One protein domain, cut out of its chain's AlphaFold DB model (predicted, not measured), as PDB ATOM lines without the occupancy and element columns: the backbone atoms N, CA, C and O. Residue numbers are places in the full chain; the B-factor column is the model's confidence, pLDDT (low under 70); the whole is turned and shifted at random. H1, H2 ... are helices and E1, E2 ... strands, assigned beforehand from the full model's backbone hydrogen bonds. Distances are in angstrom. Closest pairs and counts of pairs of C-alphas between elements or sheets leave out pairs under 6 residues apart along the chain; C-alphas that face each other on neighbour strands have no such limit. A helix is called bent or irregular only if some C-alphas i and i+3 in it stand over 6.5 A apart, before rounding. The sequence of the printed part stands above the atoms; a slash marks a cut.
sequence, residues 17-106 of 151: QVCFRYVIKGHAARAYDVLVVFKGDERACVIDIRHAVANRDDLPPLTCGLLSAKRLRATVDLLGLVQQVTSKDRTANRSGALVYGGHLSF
ATOM      1  N   GLN A  17     -34.768  40.717 124.153       79.56
ATOM      2  CA  GLN A  17     -33.600  41.407 123.618       79.56
ATOM      3  C   GLN A  17     -32.731  41.904 124.764       79.56
ATOM      4  O   GLN A  17     -33.222  42.486 125.731       79.56
ATOM      5  N   VAL A  18     -31.434  41.667 124.642       80.12
ATOM      6  CA  VAL A  18     -30.413  42.151 125.563       80.12
ATOM      7  C   VAL A  18     -29.457  42.999 124.749       80.12
ATOM      8  O   VAL A  18     -28.886  42.514 123.773       80.12
ATOM      9  N   CYS A  19     -29.275  44.252 125.149       83.75
ATOM     10  CA  CYS A  19     -28.246  45.111 124.589       83.75
ATOM     11  C   CYS A  19     -27.215  45.440 125.671       83.75
ATOM     12  O   CYS A  19     -27.561  45.640 126.833       83.75
ATOM     13  N   PHE A  20     -25.936  45.463 125.329       84.12
ATOM     14  CA  PHE A  20     -24.908  45.945 126.242       84.12
ATOM     15  C   PHE A  20     -23.700  46.462 125.475       84.12
ATOM     16  O   PHE A  20     -23.420  46.043 124.353       84.12
ATOM     17  N   ARG A  21     -22.953  47.357 126.123       87.88
ATOM     18  CA  ARG A  21     -21.689  47.860 125.597       87.88
ATOM     19  C   ARG A  21     -20.532  47.039 126.148       87.88
ATOM     20  O   ARG A  21     -20.305  47.012 127.355       87.88
ATOM     21  N   TYR A  22     -19.782  46.409 125.257       88.75
ATOM     22  CA  TYR A  22     -18.545  45.707 125.559       88.75
ATOM     23  C   TYR A  22     -17.346  46.625 125.303       88.75
ATOM     24  O   TYR A  22     -17.160  47.123 124.195       88.75
ATOM     25  N   VAL A  23     -16.521  46.853 126.326       88.25
ATOM     26  CA  VAL A  23     -15.317  47.693 126.229       88.25
ATOM     27  C   VAL A  23     -14.089  46.817 126.417       88.25
ATOM     28  O   VAL A  23     -13.963  46.128 127.431       88.25
ATOM     29  N   ILE A  24     -13.161  46.855 125.459       83.44
ATOM     30  CA  ILE A  24     -11.909  46.108 125.580       83.44
ATOM     31  C   ILE A  24     -11.000  46.815 126.590       83.44
ATOM     32  O   ILE A  24     -10.626  47.980 126.423       83.44
ATOM     33  N   LYS A  25     -10.588  46.088 127.633       81.12
ATOM     34  CA  LYS A  25      -9.621  46.585 128.618       81.12
ATOM     35  C   LYS A  25      -8.303  46.961 127.926       81.12
ATOM     36  O   LYS A  25      -7.771  46.184 127.143       81.12
ATOM     37  N   GLY A  26      -7.782  48.151 128.222       77.75
ATOM     38  CA  GLY A  26      -6.554  48.675 127.603       77.75
ATOM     39  C   GLY A  26      -6.752  49.295 126.213       77.75
ATOM     40  O   GLY A  26      -5.840  49.935 125.703       77.75
ATOM     41  N   HIS A  27      -7.950  49.188 125.633       76.25
ATOM     42  CA  HIS A  27      -8.303  49.798 124.354       76.25
ATOM     43  C   HIS A  27      -9.626  50.557 124.485       76.25
ATOM     44  O   HIS A  27     -10.594  50.250 123.799       76.25
ATOM     45  N   ALA A  28      -9.665  51.569 125.359       68.00
ATOM     46  CA  ALA A  28     -10.882  52.340 125.644       68.00
ATOM     47  C   ALA A  28     -11.513  52.990 124.394       68.00
ATOM     48  O   ALA A  28     -12.723  53.185 124.350       68.00
ATOM     49  N   ALA A  29     -10.714  53.263 123.356       73.81
ATOM     50  CA  ALA A  29     -11.197  53.751 122.063       73.81
ATOM     51  C   ALA A  29     -11.997  52.703 121.258       73.81
ATOM     52  O   ALA A  29     -12.680  53.059 120.300       73.81
ATOM     53  N   ARG A  30     -11.905  51.415 121.616       82.56
ATOM     54  CA  ARG A  30     -12.608  50.298 120.979       82.56
ATOM     55  C   ARG A  30     -13.676  49.752 121.920       82.56
ATOM     56  O   ARG A  30     -13.424  48.888 122.764       82.56
ATOM     57  N   ALA A  31     -14.877  50.281 121.737       89.12
ATOM     58  CA  ALA A  31     -16.092  49.791 122.357       89.12
ATOM     59  C   ALA A  31     -17.017  49.217 121.283       89.12
ATOM     60  O   ALA A  31     -17.037  49.696 120.149       89.12
ATOM     61  N   TYR A  32     -17.795  48.216 121.670       89.88
ATOM     62  CA  TYR A  32     -18.733  47.532 120.800       89.88
ATOM     63  C   TYR A  32     -20.098  47.508 121.457       89.88
ATOM     64  O   TYR A  32     -20.209  47.234 122.651       89.88
ATOM     65  N   ASP A  33     -21.130  47.766 120.675       89.19
ATOM     66  CA  ASP A  33     -22.502  47.563 121.097       89.19
ATOM     67  C   ASP A  33     -22.955  46.184 120.617       89.19
ATOM     68  O   ASP A  33     -22.846  45.843 119.436       89.19
ATOM     69  N   VAL A  34     -23.400  45.367 121.566       88.50
ATOM     70  CA  VAL A  34     -23.822  43.988 121.341       88.50
ATOM     71  C   VAL A  34     -25.324  43.917 121.541       88.50
ATOM     72  O   VAL A  34     -25.827  44.317 122.590       88.50
ATOM     73  N   LEU A  35     -26.031  43.392 120.550       88.19
ATOM     74  CA  LEU A  35     -27.455  43.094 120.614       88.19
ATOM     75  C   LEU A  35     -27.641  41.585 120.507       88.19
ATOM     76  O   LEU A  35     -27.196  40.970 119.544       88.19
ATOM     77  N   VAL A  36     -28.327  40.995 121.478       86.12
ATOM     78  CA  VAL A  36     -28.724  39.587 121.471       86.12
ATOM     79  C   VAL A  36     -30.240  39.517 121.496       86.12
ATOM     80  O   VAL A  36     -30.871  40.031 122.414       86.12
ATOM     81  N   VAL A  37     -30.830  38.849 120.511       85.38
ATOM     82  CA  VAL A  37     -32.272  38.618 120.423       85.38
ATOM     83  C   VAL A  37     -32.537  37.128 120.571       85.38
ATOM     84  O   VAL A  37     -32.289  36.342 119.654       85.38
ATOM     85  N   PHE A  38     -33.066  36.728 121.722       79.75
ATOM     86  CA  PHE A  38     -33.574  35.379 121.942       79.75
ATOM     87  C   PHE A  38     -34.918  35.231 121.238       79.75
ATOM     88  O   PHE A  38     -35.825  36.043 121.444       79.75
ATOM     89  N   LYS A  39     -35.050  34.201 120.400       74.50
ATOM     90  CA  LYS A  39     -36.337  33.844 119.799       74.50
ATOM     91  C   LYS A  39     -37.174  33.055 120.819       74.50
ATOM     92  O   LYS A  39     -36.654  32.586 121.827       74.50
ATOM     93  N   GLY A  40     -38.477  32.926 120.554       65.81
ATOM     94  CA  GLY A  40     -39.399  32.175 121.421       65.81
ATOM     95  C   GLY A  40     -38.975  30.720 121.636       65.81
ATOM     96  O   GLY A  40     -39.218  30.164 122.703       65.81
ATOM     97  N   ASP A  41     -38.271  30.145 120.657       64.88
ATOM     98  CA  ASP A  41     -37.511  28.913 120.827       64.88
ATOM     99  C   ASP A  41     -36.220  29.210 121.607       64.88
ATOM    100  O   ASP A  41     -35.283  29.827 121.092       64.88
ATOM    101  N   GLU A  42     -36.178  28.767 122.865       62.66
ATOM    102  CA  GLU A  42     -35.062  28.979 123.796       62.66
ATOM    103  C   GLU A  42     -33.714  28.445 123.295       62.66
ATOM    104  O   GLU A  42     -32.684  28.688 123.926       62.66
ATOM    105  N   ARG A  43     -33.712  27.679 122.200       70.94
ATOM    106  CA  ARG A  43     -32.515  27.085 121.613       70.94
ATOM    107  C   ARG A  43     -31.865  27.946 120.544       70.94
ATOM    108  O   ARG A  43     -30.797  27.549 120.091       70.94
ATOM    109  N   ALA A  44     -32.425  29.096 120.170       77.44
ATOM    110  CA  ALA A  44     -31.844  29.949 119.138       77.44
ATOM    111  C   ALA A  44     -31.828  31.437 119.511       77.44
ATOM    112  O   ALA A  44     -32.790  31.988 120.057       77.44
ATOM    113  N   CYS A  45     -30.748  32.124 119.141       83.50
ATOM    114  CA  CYS A  45     -30.663  33.577 119.215       83.50
ATOM    115  C   CYS A  45     -30.067  34.185 117.942       83.50
ATOM    116  O   CYS A  45     -29.462  33.509 117.109       83.50
ATOM    117  N   VAL A  46     -30.293  35.482 117.781       86.81
ATOM    118  CA  VAL A  46     -29.571  36.338 116.840       86.81
ATOM    119  C   VAL A  46     -28.623  37.195 117.657       86.81
ATOM    120  O   VAL A  46     -29.026  37.696 118.707       86.81
ATOM    121  N   ILE A  47     -27.391  37.360 117.194       88.56
ATOM    122  CA  ILE A  47     -26.441  38.295 117.784       88.56
ATOM    123  C   ILE A  47     -25.914  39.238 116.708       88.56
ATOM    124  O   ILE A  47     -25.492  38.784 115.648       88.56
ATOM    125  N   ASP A  48     -25.889  40.524 117.035       90.75
ATOM    126  CA  ASP A  48     -25.210  41.562 116.273       90.75
ATOM    127  C   ASP A  48     -24.158  42.223 117.169       90.75
ATOM    128  O   ASP A  48     -24.437  42.607 118.306       90.75
ATOM    129  N   ILE A  49     -22.941  42.366 116.655       90.25
ATOM    130  CA  ILE A  49     -21.830  43.083 117.279       90.25
ATOM    131  C   ILE A  49     -21.479  44.236 116.351       90.25
ATOM    132  O   ILE A  49     -21.092  44.027 115.198       90.25
ATOM    133  N   ARG A  50     -21.603  45.458 116.854       89.94
ATOM    134  CA  ARG A  50     -21.309  46.694 116.129       89.94
ATOM    135  C   ARG A  50     -20.240  47.485 116.855       89.94
ATOM    136  O   ARG A  50     -20.137  47.398 118.072       89.94
ATOM    137  N   HIS A  51     -19.478  48.296 116.132       90.69
ATOM    138  CA  HIS A  51     -18.719  49.384 116.755       90.69
ATOM    139  C   HIS A  51     -19.673  50.310 117.502       90.69
ATOM    140  O   HIS A  51     -20.777  50.579 117.022       90.69
ATOM    141  N   ALA A  52     -19.250  50.799 118.665       88.69
ATOM    142  CA  ALA A  52     -20.121  51.576 119.530       88.69
ATOM    143  C   ALA A  52     -20.701  52.812 118.819       88.69
ATOM    144  O   ALA A  52     -19.982  53.583 118.165       88.69
ATOM    145  N   VAL A  53     -22.010  53.018 118.963       85.56
ATOM    146  CA  VAL A  53     -22.660  54.259 118.540       85.56
ATOM    147  C   VAL A  53     -22.230  55.407 119.452       85.56
ATOM    148  O   VAL A  53     -22.079  55.235 120.671       85.56
ATOM    149  N   ALA A  54     -21.975  56.570 118.850       80.44
ATOM    150  CA  ALA A  54     -21.535  57.762 119.568       80.44
ATOM    151  C   ALA A  54     -22.597  58.222 120.575       80.44
ATOM    152  O   ALA A  54     -22.259  58.526 121.720       80.44
ATOM    153  N   ASN A  55     -23.871  58.192 120.172       77.81
ATOM    154  CA  ASN A  55     -24.994  58.449 121.057       77.81
ATOM    155  C   ASN A  55     -25.593  57.131 121.561       77.81
ATOM    156  O   ASN A  55     -25.957  56.258 120.781       77.81
ATOM    157  N   ARG A  56     -25.699  56.981 122.885       68.62
ATOM    158  CA  ARG A  56     -26.324  55.801 123.494       68.62
ATOM    159  C   ARG A  56     -27.831  55.752 123.272       68.62
ATOM    160  O   ARG A  56     -28.380  54.662 123.342       68.62
ATOM    161  N   ASP A  57     -28.463  56.881 122.973       71.00
ATOM    162  CA  ASP A  57     -29.894  56.929 122.672       71.00
ATOM    163  C   ASP A  57     -30.228  56.259 121.327       71.00
ATOM    164  O   ASP A  57     -31.374  55.881 121.098       71.00
ATOM    165  N   ASP A  58     -29.220  56.036 120.471       68.69
ATOM    166  CA  ASP A  58     -29.360  55.288 119.217       68.69
ATOM    167  C   ASP A  58     -29.315  53.761 119.433       68.69
ATOM    168  O   ASP A  58     -29.536  52.986 118.496       68.69
ATOM    169  N   LEU A  59     -28.998  53.298 120.652       64.38
ATOM    170  CA  LEU A  59     -29.059  51.875 120.976       64.38
ATOM    171  C   LEU A  59     -30.519  51.434 121.059       64.38
ATOM    172  O   LEU A  59     -31.333  52.132 121.667       64.38
ATOM    173  N   PRO A  60     -30.856  50.244 120.526       64.88
ATOM    174  CA  PRO A  60     -32.163  49.663 120.763       64.88
ATOM    175  C   PRO A  60     -32.433  49.653 122.270       64.88
ATOM    176  O   PRO A  60     -31.553  49.229 123.035       64.88
ATOM    177  N   PRO A  61     -33.613  50.112 122.715       63.00
ATOM    178  CA  PRO A  61     -33.933  50.103 124.128       63.00
ATOM    179  C   PRO A  61     -33.802  48.676 124.654       63.00
ATOM    180  O   PRO A  61     -34.154  47.708 123.973       63.00
ATOM    181  N   LEU A  62     -33.295  48.544 125.880       59.84
ATOM    182  CA  LEU A  62     -33.318  47.270 126.583       59.84
ATOM    183  C   LEU A  62     -34.778  46.848 126.717       59.84
ATOM    184  O   LEU A  62     -35.503  47.377 127.557       59.84
ATOM    185  N   THR A  63     -35.233  45.913 125.885       54.91
ATOM    186  CA  THR A  63     -36.554  45.334 126.099       54.91
ATOM    187  C   THR A  63     -36.485  44.541 127.394       54.91
ATOM    188  O   THR A  63     -35.743  43.561 127.495       54.91
ATOM    189  N   CYS A  64     -37.234  44.978 128.398       50.09
ATOM    190  CA  CYS A  64     -37.406  44.263 129.648       50.09
ATOM    191  C   CYS A  64     -38.200  42.973 129.385       50.09
ATOM    192  O   CYS A  64     -39.423  42.952 129.378       50.09
ATOM    193  N   GLY A  65     -37.487  41.877 129.129       55.97
ATOM    194  CA  GLY A  65     -38.042  40.527 129.136       55.97
ATOM    195  C   GLY A  65     -37.643  39.781 130.409       55.97
ATOM    196  O   GLY A  65     -36.618  40.084 131.018       55.97
ATOM    197  N   LEU A  66     -38.414  38.760 130.792       59.59
ATOM    198  CA  LEU A  66     -38.022  37.826 131.851       59.59
ATOM    199  C   LEU A  66     -36.757  37.056 131.424       59.59
ATOM    200  O   LEU A  66     -36.810  36.093 130.653       59.59
ATOM    201  N   LEU A  67     -35.599  37.488 131.925       65.75
ATOM    202  CA  LEU A  67     -34.338  36.755 131.822       65.75
ATOM    203  C   LEU A  67     -34.356  35.603 132.830       65.75
ATOM    204  O   LEU A  67     -34.018  35.771 133.998       65.75
ATOM    205  N   SER A  68     -34.752  34.411 132.381       72.19
ATOM    206  CA  SER A  68     -34.591  33.204 133.196       72.19
ATOM    207  C   SER A  68     -33.106  32.944 133.486       72.19
ATOM    208  O   SER A  68     -32.234  33.301 132.690       72.19
ATOM    209  N   ALA A  69     -32.792  32.257 134.591       72.81
ATOM    210  CA  ALA A  69     -31.410  31.895 134.932       72.81
ATOM    211  C   ALA A  69     -30.699  31.130 133.795       72.81
ATOM    212  O   ALA A  69     -29.503  31.305 133.562       72.81
ATOM    213  N   LYS A  70     -31.457  30.327 133.037       75.62
ATOM    214  CA  LYS A  70     -30.984  29.627 131.837       75.62
ATOM    215  C   LYS A  70     -30.581  30.602 130.726       75.62
ATOM    216  O   LYS A  70     -29.495  30.448 130.179       75.62
ATOM    217  N   ARG A  71     -31.402  31.622 130.434       74.12
ATOM    218  CA  ARG A  71     -31.106  32.685 129.447       74.12
ATOM    219  C   ARG A  71     -29.944  33.580 129.880       74.12
ATOM    220  O   ARG A  71     -29.159  34.023 129.043       74.12
ATOM    221  N   LEU A  72     -29.788  33.801 131.184       76.06
ATOM    222  CA  LEU A  72     -28.637  34.520 131.721       76.06
ATOM    223  C   LEU A  72     -27.339  33.733 131.505       76.06
ATOM    224  O   LEU A  72     -26.388  34.280 130.958       76.06
ATOM    225  N   ARG A  73     -27.313  32.442 131.862       78.38
ATOM    226  CA  ARG A  73     -26.147  31.568 131.632       78.38
ATOM    227  C   ARG A  73     -25.770  31.515 130.153       78.38
ATOM    228  O   ARG A  73     -24.624  31.735 129.797       78.38
ATOM    229  N   ALA A  74     -26.776  31.345 129.310       76.31
ATOM    230  CA  ALA A  74     -26.687  31.477 127.868       76.31
ATOM    231  C   ALA A  74     -26.012  32.785 127.408       76.31
ATOM    232  O   ALA A  74     -25.088  32.775 126.603       76.31
ATOM    233  N   THR A  75     -26.448  33.928 127.936       77.44
ATOM    234  CA  THR A  75     -25.852  35.234 127.606       77.44
ATOM    235  C   THR A  75     -24.391  35.315 128.055       77.44
ATOM    236  O   THR A  75     -23.561  35.868 127.340       77.44
ATOM    237  N   VAL A  76     -24.055  34.732 129.209       79.19
ATOM    238  CA  VAL A  76     -22.671  34.646 129.699       79.19
ATOM    239  C   VAL A  76     -21.807  33.803 128.760       79.19
ATOM    240  O   VAL A  76     -20.700  34.224 128.430       79.19
ATOM    241  N   ASP A  77     -22.314  32.677 128.256       80.12
ATOM    242  CA  ASP A  77     -21.589  31.837 127.294       80.12
ATOM    243  C   ASP A  77     -21.276  32.597 125.985       80.12
ATOM    244  O   ASP A  77     -20.212  32.407 125.389       80.12
ATOM    245  N   LEU A  78     -22.146  33.530 125.564       84.38
ATOM    246  CA  LEU A  78     -21.906  34.401 124.400       84.38
ATOM    247  C   LEU A  78     -20.768  35.404 124.606       84.38
ATOM    248  O   LEU A  78     -20.179  35.848 123.619       84.38
ATOM    249  N   LEU A  79     -20.415  35.757 125.846       85.81
ATOM    250  CA  LEU A  79     -19.331  36.714 126.101       85.81
ATOM    251  C   LEU A  79     -17.988  36.212 125.554       85.81
ATOM    252  O   LEU A  79     -17.194  37.013 125.062       85.81
ATOM    253  N   GLY A  80     -17.760  34.893 125.562       86.62
ATOM    254  CA  GLY A  80     -16.572  34.290 124.956       86.62
ATOM    255  C   GLY A  80     -16.501  34.518 123.442       86.62
ATOM    256  O   GLY A  80     -15.444  34.879 122.921       86.62
ATOM    257  N   LEU A  81     -17.633  34.388 122.739       87.06
ATOM    258  CA  LEU A  81     -17.727  34.688 121.306       87.06
ATOM    259  C   LEU A  81     -17.475  36.175 121.039       87.06
ATOM    260  O   LEU A  81     -16.683  36.511 120.159       87.06
ATOM    261  N   VAL A  82     -18.101  37.063 121.818       88.94
ATOM    262  CA  VAL A  82     -17.900  38.517 121.702       88.94
ATOM    263  C   VAL A  82     -16.422  38.864 121.871       88.94
ATOM    264  O   VAL A  82     -15.860  39.581 121.044       88.94
ATOM    265  N   GLN A  83     -15.753  38.312 122.884       89.62
ATOM    266  CA  GLN A  83     -14.325  38.530 123.108       89.62
ATOM    267  C   GLN A  83     -13.469  38.005 121.943       89.62
ATOM    268  O   GLN A  83     -12.533  38.674 121.498       89.62
ATOM    269  N   GLN A  84     -13.791  36.829 121.401       88.50
ATOM    270  CA  GLN A  84     -13.067  36.261 120.263       88.50
ATOM    271  C   GLN A  84     -13.223  37.106 118.991       88.50
ATOM    272  O   GLN A  84     -12.236  37.344 118.296       88.50
ATOM    273  N   VAL A  85     -14.440  37.557 118.681       89.69
ATOM    274  CA  VAL A  85     -14.718  38.389 117.500       89.69
ATOM    275  C   VAL A  85     -14.005  39.732 117.628       89.69
ATOM    276  O   VAL A  85     -13.248  40.124 116.744       89.69
ATOM    277  N   THR A  86     -14.188  40.411 118.758       89.81
ATOM    278  CA  THR A  86     -13.665  41.767 118.976       89.81
ATOM    279  C   THR A  86     -12.139  41.813 119.110       89.81
ATOM    280  O   THR A  86     -11.521  42.793 118.700       89.81
ATOM    281  N   SER A  87     -11.497  40.752 119.614       88.12
ATOM    282  CA  SER A  87     -10.025  40.654 119.660       88.12
ATOM    283  C   SER A  87      -9.384  40.469 118.281       88.12
ATOM    284  O   SER A  87      -8.236  40.867 118.073       88.12
ATOM    285  N   LYS A  88     -10.121  39.889 117.325       89.19
ATOM    286  CA  LYS A  88      -9.677  39.688 115.938       89.19
ATOM    287  C   LYS A  88     -10.131  40.799 114.993       89.19
ATOM    288  O   LYS A  88      -9.754  40.778 113.823       89.19
ATOM    289  N   ASP A  89     -10.896  41.773 115.479       88.56
ATOM    290  CA  ASP A  89     -11.425  42.845 114.647       88.56
ATOM    291  C   ASP A  89     -10.323  43.805 114.155       88.56
ATOM    292  O   ASP A  89      -9.622  44.482 114.923       88.56
ATOM    293  N   ARG A  90     -10.184  43.872 112.829       87.62
ATOM    294  CA  ARG A  90      -9.274  44.771 112.103       87.62
ATOM    295  C   ARG A  90     -10.015  45.833 111.294       87.62
ATOM    296  O   ARG A  90      -9.370  46.596 110.581       87.62
ATOM    297  N   THR A  91     -11.341  45.894 111.391       86.19
ATOM    298  CA  THR A  91     -12.144  46.878 110.667       86.19
ATOM    299  C   THR A  91     -11.874  48.295 111.173       86.19
ATOM    300  O   THR A  91     -11.410  48.518 112.300       86.19
ATOM    301  N   ALA A  92     -12.117  49.277 110.303       85.12
ATOM    302  CA  ALA A  92     -12.048  50.678 110.689       85.12
ATOM    303  C   ALA A  92     -13.110  50.964 111.761       85.12
ATOM    304  O   ALA A  92     -14.265  50.581 111.595       85.12
ATOM    305  N   ASN A  93     -12.717  51.664 112.829       84.75
ATOM    306  CA  ASN A  93     -13.608  52.035 113.927       84.75
ATOM    307  C   ASN A  93     -14.598  53.114 113.461       84.75
ATOM    308  O   ASN A  93     -14.342  54.312 113.584       84.75
ATOM    309  N   ARG A  94     -15.692  52.675 112.836       87.19
ATOM    310  CA  ARG A  94     -16.777  53.520 112.335       87.19
ATOM    311  C   ARG A  94     -18.000  53.291 113.202       87.19
ATOM    312  O   ARG A  94     -18.450  52.159 113.322       87.19
ATOM    313  N   SER A  95     -18.539  54.363 113.772       88.50
ATOM    314  CA  SER A  95     -19.679  54.294 114.687       88.50
ATOM    315  C   SER A  95     -20.851  53.503 114.088       88.50
ATOM    316  O   SER A  95     -21.234  53.737 112.943       88.50
ATOM    317  N   GLY A  96     -21.372  52.524 114.836       85.81
ATOM    318  CA  GLY A  96     -22.492  51.672 114.423       85.81
ATOM    319  C   GLY A  96     -22.181  50.623 113.346       85.81
ATOM    320  O   GLY A  96     -23.055  49.818 113.018       85.81
ATOM    321  N   ALA A  97     -20.963  50.585 112.792       88.56
ATOM    322  CA  ALA A  97     -20.623  49.631 111.742       88.56
ATOM    323  C   ALA A  97     -20.652  48.187 112.269       88.56
ATOM    324  O   ALA A  97     -20.128  47.891 113.344       88.56
ATOM    325  N   LEU A  98     -21.271  47.291 111.496       89.56
ATOM    326  CA  LEU A  98     -21.395  45.876 111.836       89.56
ATOM    327  C   LEU A  98     -20.033  45.182 111.753       89.56
ATOM    328  O   LEU A  98     -19.380  45.203 110.712       89.56
ATOM    329  N   VAL A  99     -19.640  44.549 112.854       91.00
ATOM    330  CA  VAL A  99     -18.428  43.728 112.974       91.00
ATOM    331  C   VAL A  99     -18.779  42.256 112.783       91.00
ATOM    332  O   VAL A  99     -18.059  41.521 112.112       91.00
ATOM    333  N   TYR A 100     -19.899  41.824 113.361       91.12
ATOM    334  CA  TYR A 100     -20.395  40.458 113.253       91.12
ATOM    335  C   TYR A 100     -21.915  40.434 113.383       91.12
ATOM    336  O   TYR A 100     -22.468  41.148 114.212       91.12
ATOM    337  N   GLY A 101     -22.571  39.589 112.594       90.50
ATOM    338  CA  GLY A 101     -23.998  39.300 112.699       90.50
ATOM    339  C   GLY A 101     -24.224  37.820 112.422       90.50
ATOM    340  O   GLY A 101     -23.622  37.272 111.493       90.50
ATOM    341  N   GLY A 102     -25.041  37.150 113.231       87.06
ATOM    342  CA  GLY A 102     -25.220  35.708 113.092       87.06
ATOM    343  C   GLY A 102     -26.419  35.125 113.829       87.06
ATOM    344  O   GLY A 102     -26.884  35.643 114.843       87.06
ATOM    345  N   HIS A 103     -26.890  33.991 113.310       87.12
ATOM    346  CA  HIS A 103     -27.848  33.115 113.976       87.12
ATOM    347  C   HIS A 103     -27.095  32.025 114.738       87.12
ATOM    348  O   HIS A 103     -26.277  31.316 114.154       87.12
ATOM    349  N   LEU A 104     -27.386  31.872 116.027       83.00
ATOM    350  CA  LEU A 104     -26.726  30.907 116.900       83.00
ATOM    351  C   LEU A 104     -27.746  29.949 117.510       83.00
ATOM    352  O   LEU A 104     -28.869  30.347 117.818       83.00
ATOM    353  N   SER A 105     -27.337  28.694 117.698       80.81
ATOM    354  CA  SER A 105     -28.126  27.662 118.379       80.81
ATOM    355  C   SER A 105     -27.412  27.158 119.635       80.81
ATOM    356  O   SER A 105     -26.184  27.175 119.694       80.81
ATOM    357  N   PHE A 106     -28.178  26.719 120.635       69.31
ATOM    358  CA  PHE A 106     -27.679  26.197 121.909       69.31
ATOM    359  C   PHE A 106     -27.426  24.678 121.895       69.31
ATOM    360  O   PHE A 106     -28.236  23.943 121.329       69.31
TER     361      PHE A 106
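AT A GLANCE: This is residues 17 to 106 of the 151 residues of an uncharacterized protein of Caballeronia humi (UniProt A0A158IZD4). One twisted sheet of four strands forms a slab, and a single long helix, H1, packs over one of its faces, making two layers with no named helix on the other face. A long stretch without a named element, residues 52 to 68, swings past the E1 side of the sheet to reach the helix. The printed part has 90 residues, with four named strands and one named helix in the order E1, E2, E3, H1, E4, and its class is mixed, helices and strands. The sheet runs E1, E2, E3, E4, with neighbours antiparallel throughout. The whole is compact, with a radius of gyration of the C-alphas of 13.0 A, and spans 35 by 27 by 21 A.

IN THESE COORDINATES: Begin with the sheet at C-alpha 17, at (-33.600, 41.407, 123.618), where E1 starts; it covers residues 17 to 23 and is 19.5 A long. E2, residues 31 to 38, runs 22.7 A, and E3, residues 44 to 51, runs 23.6 A. E4, residues 98 to 105, runs 20.5 A and ends at C-alpha 105, at (-28.126, 27.662, 118.379). Find C-alpha 69 at (-31.410, 31.895, 134.932); from there H1, residues 69 to 88, runs 29.9 A. It is neither bent nor irregular, but only just: C-alphas 77 and 80 are 6.1 A apart.

HOW THE PARTS SIT: Look first at the hairpin of E1 and E2, antiparallel at 160 degrees, where N 18 and O 36 are 2.8 A apart, within hydrogen-bond range. E2 and E3 form a hairpin too, at 163 degrees, with N 35 and O 48 at 2.9 A. E1, E2 and E3 make a meander, each strand the antiparallel neighbour of the one before. On the other side of E3 from E2 you find E4, antiparallel to E3 at 168 degrees, with N 47 and O 102 at 3.0 A. The edge strands E1 and E4 are apart. H1 is on the sheet; its closest C-alphas to E4 are those of Val 85 and Tyr 100, 7.4 A, and to E3 those of Val 82 and Ile 49, 7.5 A. E1 and H1 are near each other, with 8 pairs of C-alphas within 10 A. In H1, 14 of 16 O i to N i+4 pairs are within hydrogen-bond range.

THE WHOLE: The two C-alphas farthest apart are those of Gly 26 and Asp 41, 37.3 A. The printed part has no cut. The link from E3 to H1 is long, with 17 residues, and that from E2 to E3 is tight. The mean pLDDT of the printed part is 80.3; look for values under 70 at residues 28, 40 to 42, 56, 58 to 67 and 106.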